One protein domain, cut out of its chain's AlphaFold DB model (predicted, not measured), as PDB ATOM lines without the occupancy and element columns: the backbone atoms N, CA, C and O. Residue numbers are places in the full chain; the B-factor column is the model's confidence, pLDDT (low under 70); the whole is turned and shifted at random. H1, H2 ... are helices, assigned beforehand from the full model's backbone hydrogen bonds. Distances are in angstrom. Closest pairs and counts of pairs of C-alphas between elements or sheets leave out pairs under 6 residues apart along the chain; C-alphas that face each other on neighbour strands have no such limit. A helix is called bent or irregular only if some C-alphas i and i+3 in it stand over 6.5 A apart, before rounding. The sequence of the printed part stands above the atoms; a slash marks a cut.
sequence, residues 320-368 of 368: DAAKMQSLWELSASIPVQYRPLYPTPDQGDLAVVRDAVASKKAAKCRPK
ATOM      1  N   ASP A 320      18.764 -26.017 -24.851       86.19
ATOM      2  CA  ASP A 320      18.286 -27.333 -25.272       86.19
ATOM      3  C   ASP A 320      18.059 -27.386 -26.795       86.19
ATOM      4  O   ASP A 320      17.521 -26.443 -27.386       86.19
ATOM      5  N   ALA A 321      18.434 -28.500 -27.431       85.94
ATOM      6  CA  ALA A 321      18.370 -28.636 -28.884       85.94
ATOM      7  C   ALA A 321      16.940 -28.475 -29.439       85.94
ATOM      8  O   ALA A 321      16.761 -27.889 -30.507       85.94
ATOM      9  N   ALA A 322      15.900 -28.907 -28.711       85.62
ATOM     10  CA  ALA A 322      14.511 -28.707 -29.133       85.62
ATOM     11  C   ALA A 322      14.090 -27.233 -29.046       85.62
ATOM     12  O   ALA A 322      13.333 -26.745 -29.895       85.62
ATOM     13  N   LYS A 323      14.602 -26.500 -28.049       89.00
ATOM     14  CA  LYS A 323      14.421 -25.046 -27.976       89.00
ATOM     15  C   LYS A 323      15.163 -24.344 -29.116       89.00
ATOM     16  O   LYS A 323      14.560 -23.499 -29.772       89.00
ATOM     17  N   MET A 324      16.405 -24.729 -29.412       89.19
ATOM     18  CA  MET A 324      17.155 -24.188 -30.553       89.19
ATOM     19  C   MET A 324      16.451 -24.441 -31.887       89.19
ATOM     20  O   MET A 324      16.326 -23.519 -32.689       89.19
ATOM     21  N   GLN A 325      15.912 -25.642 -32.107       89.00
ATOM     22  CA  GLN A 325      15.100 -25.947 -33.287       89.00
ATOM     23  C   GLN A 325      13.871 -25.041 -33.385       89.00
ATOM     24  O   GLN A 325      13.607 -24.480 -34.444       89.00
ATOM     25  N   SER A 326      13.151 -24.852 -32.275       89.62
ATOM     26  CA  SER A 326      11.973 -23.975 -32.242       89.62
ATOM     27  C   SER A 326      12.327 -22.523 -32.578       89.62
ATOM     28  O   SER A 326      11.594 -21.865 -33.316       89.62
ATOM     29  N   LEU A 327      13.452 -22.025 -32.060       90.69
ATOM     30  CA  LEU A 327      13.964 -20.681 -32.334       90.69
ATOM     31  C   LEU A 327      14.404 -20.517 -33.792       90.69
ATOM     32  O   LEU A 327      14.076 -19.512 -34.423       90.69
ATOM     33  N   TRP A 328      15.095 -21.512 -34.345       90.94
ATOM     34  CA  TRP A 328      15.490 -21.518 -35.750       90.94
ATOM     35  C   TRP A 328      14.270 -21.513 -36.681       90.94
ATOM     36  O   TRP A 328      14.209 -20.707 -37.608       90.94
ATOM     37  N   GLU A 329      13.250 -22.327 -36.402       89.44
ATOM     38  CA  GLU A 329      11.982 -22.317 -37.147       89.44
ATOM     39  C   GLU A 329      11.276 -20.955 -37.052       89.44
ATOM     40  O   GLU A 329      10.799 -20.422 -38.058       89.44
ATOM     41  N   LEU A 330      11.256 -20.347 -35.858       88.19
ATOM     42  CA  LEU A 330      10.716 -19.000 -35.659       88.19
ATOM     43  C   LEU A 330      11.492 -17.933 -36.436       88.19
ATOM     44  O   LEU A 330      10.885 -16.952 -36.871       88.19
ATOM     45  N   SER A 331      12.797 -18.117 -36.652       90.12
ATOM     46  CA  SER A 331      13.642 -17.144 -37.353       90.12
ATOM     47  C   SER A 331      13.171 -16.873 -38.793       90.12
ATOM     48  O   SER A 331      13.326 -15.766 -39.310       90.12
ATOM     49  N   ALA A 332      12.489 -17.826 -39.437       88.81
ATOM     50  CA  ALA A 332      11.881 -17.606 -40.751       88.81
ATOM     51  C   ALA A 332      10.818 -16.486 -40.730       88.81
ATOM     52  O   ALA A 332      10.611 -15.803 -41.734       88.81
ATOM     53  N   SER A 333      10.186 -16.270 -39.572       88.50
ATOM     54  CA  SER A 333       9.125 -15.281 -39.352       88.50
ATOM     55  C   SER A 333       9.632 -13.930 -38.832       88.50
ATOM     56  O   SER A 333       8.817 -13.042 -38.568       88.50
ATOM     57  N   ILE A 334      10.950 -13.755 -38.669       90.44
ATOM     58  CA  ILE A 334      11.560 -12.504 -38.190       90.44
ATOM     59  C   ILE A 334      12.401 -11.828 -39.291       90.44
ATOM     60  O   ILE A 334      12.783 -12.489 -40.271       90.44
ATOM     61  N   PRO A 335      12.678 -10.511 -39.172       93.38
ATOM     62  CA  PRO A 335      13.484  -9.782 -40.147       93.38
ATOM     63  C   PRO A 335      14.874 -10.402 -40.340       93.38
ATOM     64  O   PRO A 335      15.478 -10.907 -39.393       93.38
ATOM     65  N   VAL A 336      15.379 -10.356 -41.577       92.38
ATOM     66  CA  VAL A 336      16.592 -11.073 -42.014       92.38
ATOM     67  C   VAL A 336      17.801 -10.767 -41.130       92.38
ATOM     68  O   VAL A 336      18.566 -11.677 -40.825       92.38
ATOM     69  N   GLN A 337      17.936  -9.525 -40.663       94.00
ATOM     70  CA  GLN A 337      19.058  -9.092 -39.836       94.00
ATOM     71  C   GLN A 337      19.143  -9.785 -38.466       94.00
ATOM     72  O   GLN A 337      20.238  -9.905 -37.931       94.00
ATOM     73  N   TYR A 338      18.026 -10.283 -37.915       92.69
ATOM     74  CA  TYR A 338      18.007 -10.960 -36.608       92.69
ATOM     75  C   TYR A 338      18.128 -12.482 -36.716       92.69
ATOM     76  O   TYR A 338      18.398 -13.154 -35.726       92.69
ATOM     77  N   ARG A 339      17.945 -13.057 -37.912       91.81
ATOM     78  CA  ARG A 339      18.011 -14.514 -38.118       91.81
ATOM     79  C   ARG A 339      19.331 -15.151 -37.663       91.81
ATOM     80  O   ARG A 339      19.258 -16.241 -37.105       91.81
ATOM     81  N   PRO A 340      20.508 -14.510 -37.823       92.94
ATOM     82  CA  PRO A 340      21.769 -15.072 -37.337       92.94
ATOM     83  C   PRO A 340      21.827 -15.321 -35.821       92.94
ATOM     84  O   PRO A 340      22.637 -16.132 -35.388       92.94
ATOM     85  N   LEU A 341      20.968 -14.675 -35.018       89.12
ATOM     86  CA  LEU A 341      20.875 -14.920 -33.570       89.12
ATOM     87  C   LEU A 341      20.285 -16.298 -33.233       89.12
ATOM     88  O   LEU A 341      20.457 -16.790 -32.120       89.12
ATOM     89  N   TYR A 342      19.593 -16.919 -34.191       91.00
ATOM     90  CA  TYR A 342      18.915 -18.202 -34.039       91.00
ATOM     91  C   TYR A 342      19.402 -19.181 -35.114       91.00
ATOM     92  O   TYR A 342      18.656 -19.506 -36.043       91.00
ATOM     93  N   PRO A 343      20.674 -19.618 -35.040       87.06
ATOM     94  CA  PRO A 343      21.261 -20.491 -36.045       87.06
ATOM     95  C   PRO A 343      20.584 -21.865 -36.065       87.06
ATOM     96  O   PRO A 343      19.947 -22.284 -35.096       87.06
ATOM     97  N   THR A 344      20.762 -22.585 -37.176       86.75
ATOM     98  CA  THR A 344      20.379 -23.998 -37.272       86.75
ATOM     99  C   THR A 344      20.988 -24.786 -36.110       86.75
ATOM    100  O   THR A 344      22.199 -24.680 -35.899       86.75
ATOM    101  N   PRO A 345      20.193 -25.585 -35.382       84.88
ATOM    102  CA  PRO A 345      20.716 -26.461 -34.340       84.88
ATOM    103  C   PRO A 345      21.621 -27.553 -34.916       84.88
ATOM    104  O   PRO A 345      21.485 -27.951 -36.079       84.88
ATOM    105  N   ASP A 346      22.501 -28.078 -34.066       83.88
ATOM    106  CA  ASP A 346      23.299 -29.254 -34.387       83.88
ATOM    107  C   ASP A 346      22.392 -30.479 -34.610       83.88
ATOM    108  O   ASP A 346      21.511 -30.799 -33.804       83.88
ATOM    109  N   GLN A 347      22.575 -31.155 -35.747       82.19
ATOM    110  CA  GLN A 347      21.728 -32.285 -36.142       82.19
ATOM    111  C   GLN A 347      21.988 -33.540 -35.295       82.19
ATOM    112  O   GLN A 347      21.076 -34.349 -35.119       82.19
ATOM    113  N   GLY A 348      23.203 -33.700 -34.763       82.38
ATOM    114  CA  GLY A 348      23.554 -34.781 -33.848       82.38
ATOM    115  C   GLY A 348      22.845 -34.619 -32.508       82.38
ATOM    116  O   GLY A 348      22.158 -35.541 -32.064       82.38
ATOM    117  N   ASP A 349      22.906 -33.424 -31.920       80.19
ATOM    118  CA  ASP A 349      22.223 -33.117 -30.654       80.19
ATOM    119  C   ASP A 349      20.701 -33.284 -30.768       80.19
ATOM    120  O   ASP A 349      20.038 -33.824 -29.874       80.19
ATOM    121  N   LEU A 350      20.124 -32.890 -31.906       81.00
ATOM    122  CA  LEU A 350      18.705 -33.107 -32.183       81.00
ATOM    123  C   LEU A 350      18.314 -34.580 -32.266       81.00
ATOM    124  O   LEU A 350      17.224 -34.942 -31.812       81.00
ATOM    125  N   ALA A 351      19.164 -35.423 -32.854       81.81
ATOM    126  CA  ALA A 351      18.917 -36.859 -32.923       81.81
ATOM    127  C   ALA A 351      18.870 -37.461 -31.509       81.81
ATOM    128  O   ALA A 351      17.903 -38.143 -31.169       81.81
ATOM    129  N   VAL A 352      19.819 -37.083 -30.646       82.75
ATOM    130  CA  VAL A 352      19.865 -37.517 -29.238       82.75
ATOM    131  C   VAL A 352      18.593 -37.122 -28.482       82.75
ATOM    132  O   VAL A 352      18.004 -37.945 -27.774       82.75
ATOM    133  N   VAL A 353      18.118 -35.881 -28.646       79.81
ATOM    134  CA  VAL A 353      16.879 -35.425 -27.991       79.81
ATOM    135  C   VAL A 353      15.658 -36.193 -28.504       79.81
ATOM    136  O   VAL A 353      14.812 -36.607 -27.706       79.81
ATOM    137  N   ARG A 354      15.560 -36.433 -29.818       82.38
ATOM    138  CA  ARG A 354      14.463 -37.217 -30.415       82.38
ATOM    139  C   ARG A 354      14.439 -38.649 -29.883       82.38
ATOM    140  O   ARG A 354      13.371 -39.118 -29.480       82.38
ATOM    141  N   ASP A 355      15.595 -39.296 -29.793       82.69
ATOM    142  CA  ASP A 355      15.733 -40.661 -29.280       82.69
ATOM    143  C   ASP A 355      15.386 -40.748 -27.788       82.69
ATOM    144  O   ASP A 355      14.685 -41.670 -27.352       82.69
ATOM    145  N   ALA A 356      15.785 -39.751 -26.993       80.75
ATOM    146  CA  ALA A 356      15.418 -39.663 -25.581       80.75
ATOM    147  C   ALA A 356      13.900 -39.485 -25.384       80.75
ATOM    148  O   ALA A 356      13.301 -40.115 -24.502       80.75
ATOM    149  N   VAL A 357      13.248 -38.658 -26.210       80.56
ATOM    150  CA  VAL A 357      11.786 -38.466 -26.184       80.56
ATOM    151  C   VAL A 357      11.060 -39.741 -26.611       80.56
ATOM    152  O   VAL A 357      10.116 -40.158 -25.931       80.56
ATOM    153  N   ALA A 358      11.511 -40.388 -27.687       81.12
ATOM    154  CA  ALA A 358      10.970 -41.662 -28.152       81.12
ATOM    155  C   ALA A 358      11.089 -42.749 -27.070       81.12
ATOM    156  O   ALA A 358      10.106 -43.429 -26.772       81.12
ATOM    157  N   SER A 359      12.241 -42.831 -26.398       80.44
ATOM    158  CA  SER A 359      12.486 -43.776 -25.301       80.44
ATOM    159  C   SER A 359      11.578 -43.525 -24.094       80.44
ATOM    160  O   SER A 359      10.976 -44.462 -23.567       80.44
ATOM    161  N   LYS A 360      11.392 -42.262 -23.673       80.00
ATOM    162  CA  LYS A 360      10.454 -41.905 -22.588       80.00
ATOM    163  C   LYS A 360       9.001 -42.228 -22.946       80.00
ATOM    164  O   LYS A 360       8.236 -42.661 -22.081       80.00
ATOM    165  N   LYS A 361       8.611 -42.027 -24.209       79.56
ATOM    166  CA  LYS A 361       7.269 -42.362 -24.705       79.56
ATOM    167  C   LYS A 361       7.055 -43.878 -24.726       79.56
ATOM    168  O   LYS A 361       6.038 -44.343 -24.225       79.56
ATOM    169  N   ALA A 362       8.044 -44.641 -25.192       76.88
ATOM    170  CA  ALA A 362       8.026 -46.102 -25.161       76.88
ATOM    171  C   ALA A 362       7.966 -46.661 -23.726       76.88
ATOM    172  O   ALA A 362       7.211 -47.594 -23.462       76.88
ATOM    173  N   ALA A 363       8.686 -46.053 -22.776       75.88
ATOM    174  CA  ALA A 363       8.639 -46.433 -21.362       75.88
ATOM    175  C   ALA A 363       7.270 -46.160 -20.709       75.88
ATOM    176  O   ALA A 363       6.811 -46.960 -19.899       75.88
ATOM    177  N   LYS A 364       6.589 -45.068 -21.088       74.88
ATOM    178  CA  LYS A 364       5.220 -44.752 -20.631       74.88
ATOM    179  C   LYS A 364       4.134 -45.629 -21.260       74.88
ATOM    180  O   LYS A 364       3.061 -45.745 -20.682       74.88
ATOM    181  N   CYS A 365       4.393 -46.215 -22.428       66.38
ATOM    182  CA  CYS A 365       3.450 -47.074 -23.145       66.38
ATOM    183  C   CYS A 365       3.592 -48.570 -22.815       66.38
ATOM    184  O   CYS A 365       2.900 -49.379 -23.431       66.38
ATOM    185  N   ARG A 366       4.446 -48.964 -21.856       51.28
ATOM    186  CA  ARG A 366       4.434 -50.346 -21.354       51.28
ATOM    187  C   ARG A 366       3.136 -50.586 -20.562       51.28
ATOM    188  O   ARG A 366       2.866 -49.813 -19.641       51.28
ATOM    189  N   PRO A 367       2.324 -51.601 -20.911       55.31
ATOM    190  CA  PRO A 367       1.146 -51.950 -20.123       55.31
ATOM    191  C   PRO A 367       1.579 -52.366 -18.709       55.31
ATOM    192  O   PRO A 367       2.635 -52.980 -18.549       55.31
ATOM    193  N   LYS A 368       0.790 -51.956 -17.706       48.47
ATOM    194  CA  LYS A 368       0.957 -52.368 -16.304       48.47
ATOM    195  C   LYS A 368       0.770 -53.867 -16.138       48.47
ATOM    196  O   LYS A 368      -0.126 -54.407 -16.826       48.47
TER     197      LYS A 368
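What this domain is: This is residues 320 to 368 of the 368 residues of an uncharacterized protein of Plasmodiophora brassicae (UniProt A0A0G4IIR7). An elongated, open model: H1 runs toward one end, the chain folds back there through short H2, and H3 leaves from beside the start of H1 as an arm, with residues 355 to 368 sticking out. The printed part has 49 residues with three named helices, H1, H2 and H3, and no named strand: all helix. It is only just extended, close to loose, with a radius of gyration of the C-alphas of 14.9 A, a rod spanning 52 by 19 by 12 A.

How they stand to each other: Start at H1, residues 321 to 331. H2, residues 336 to 341, only just touches it, with 3 pairs of C-alphas within 8 A, the closest those of Ser 331 and Arg 339 at 5.2 A; this helical hairpin has a shallow tilt of 11 degrees, opposite ways. H3, residues 347 to 364, touches H1 with residues 349 to 353 alone, closest at the C-alphas of Ala 321 and Leu 350, 5.6 A, at a steep tilt of 60 degrees, opposite ways. H2 and H3 are apart. Every O i to N i+4 pair is within hydrogen-bond range in H1 and H3; H2 has 0 of 2, beside 2 of 3 O i to N i+3 pairs.

Where its parts are: Find C-alpha 321 at (18.370, -28.636, -28.884); H1 runs 15.0 A from there. H2 is irregular, C-alphas 337 and 340 being 7.0 A apart. H3 runs 25.9 A to C-alpha 364 at (5.220, -44.752, -20.631).

The domain as a whole: The C-alphas farthest apart, Gln 337 and Lys 368, are 52.5 A apart. The printed part has no cut, and both links are tight. Look for pLDDT under 70 at residues 365 to 368.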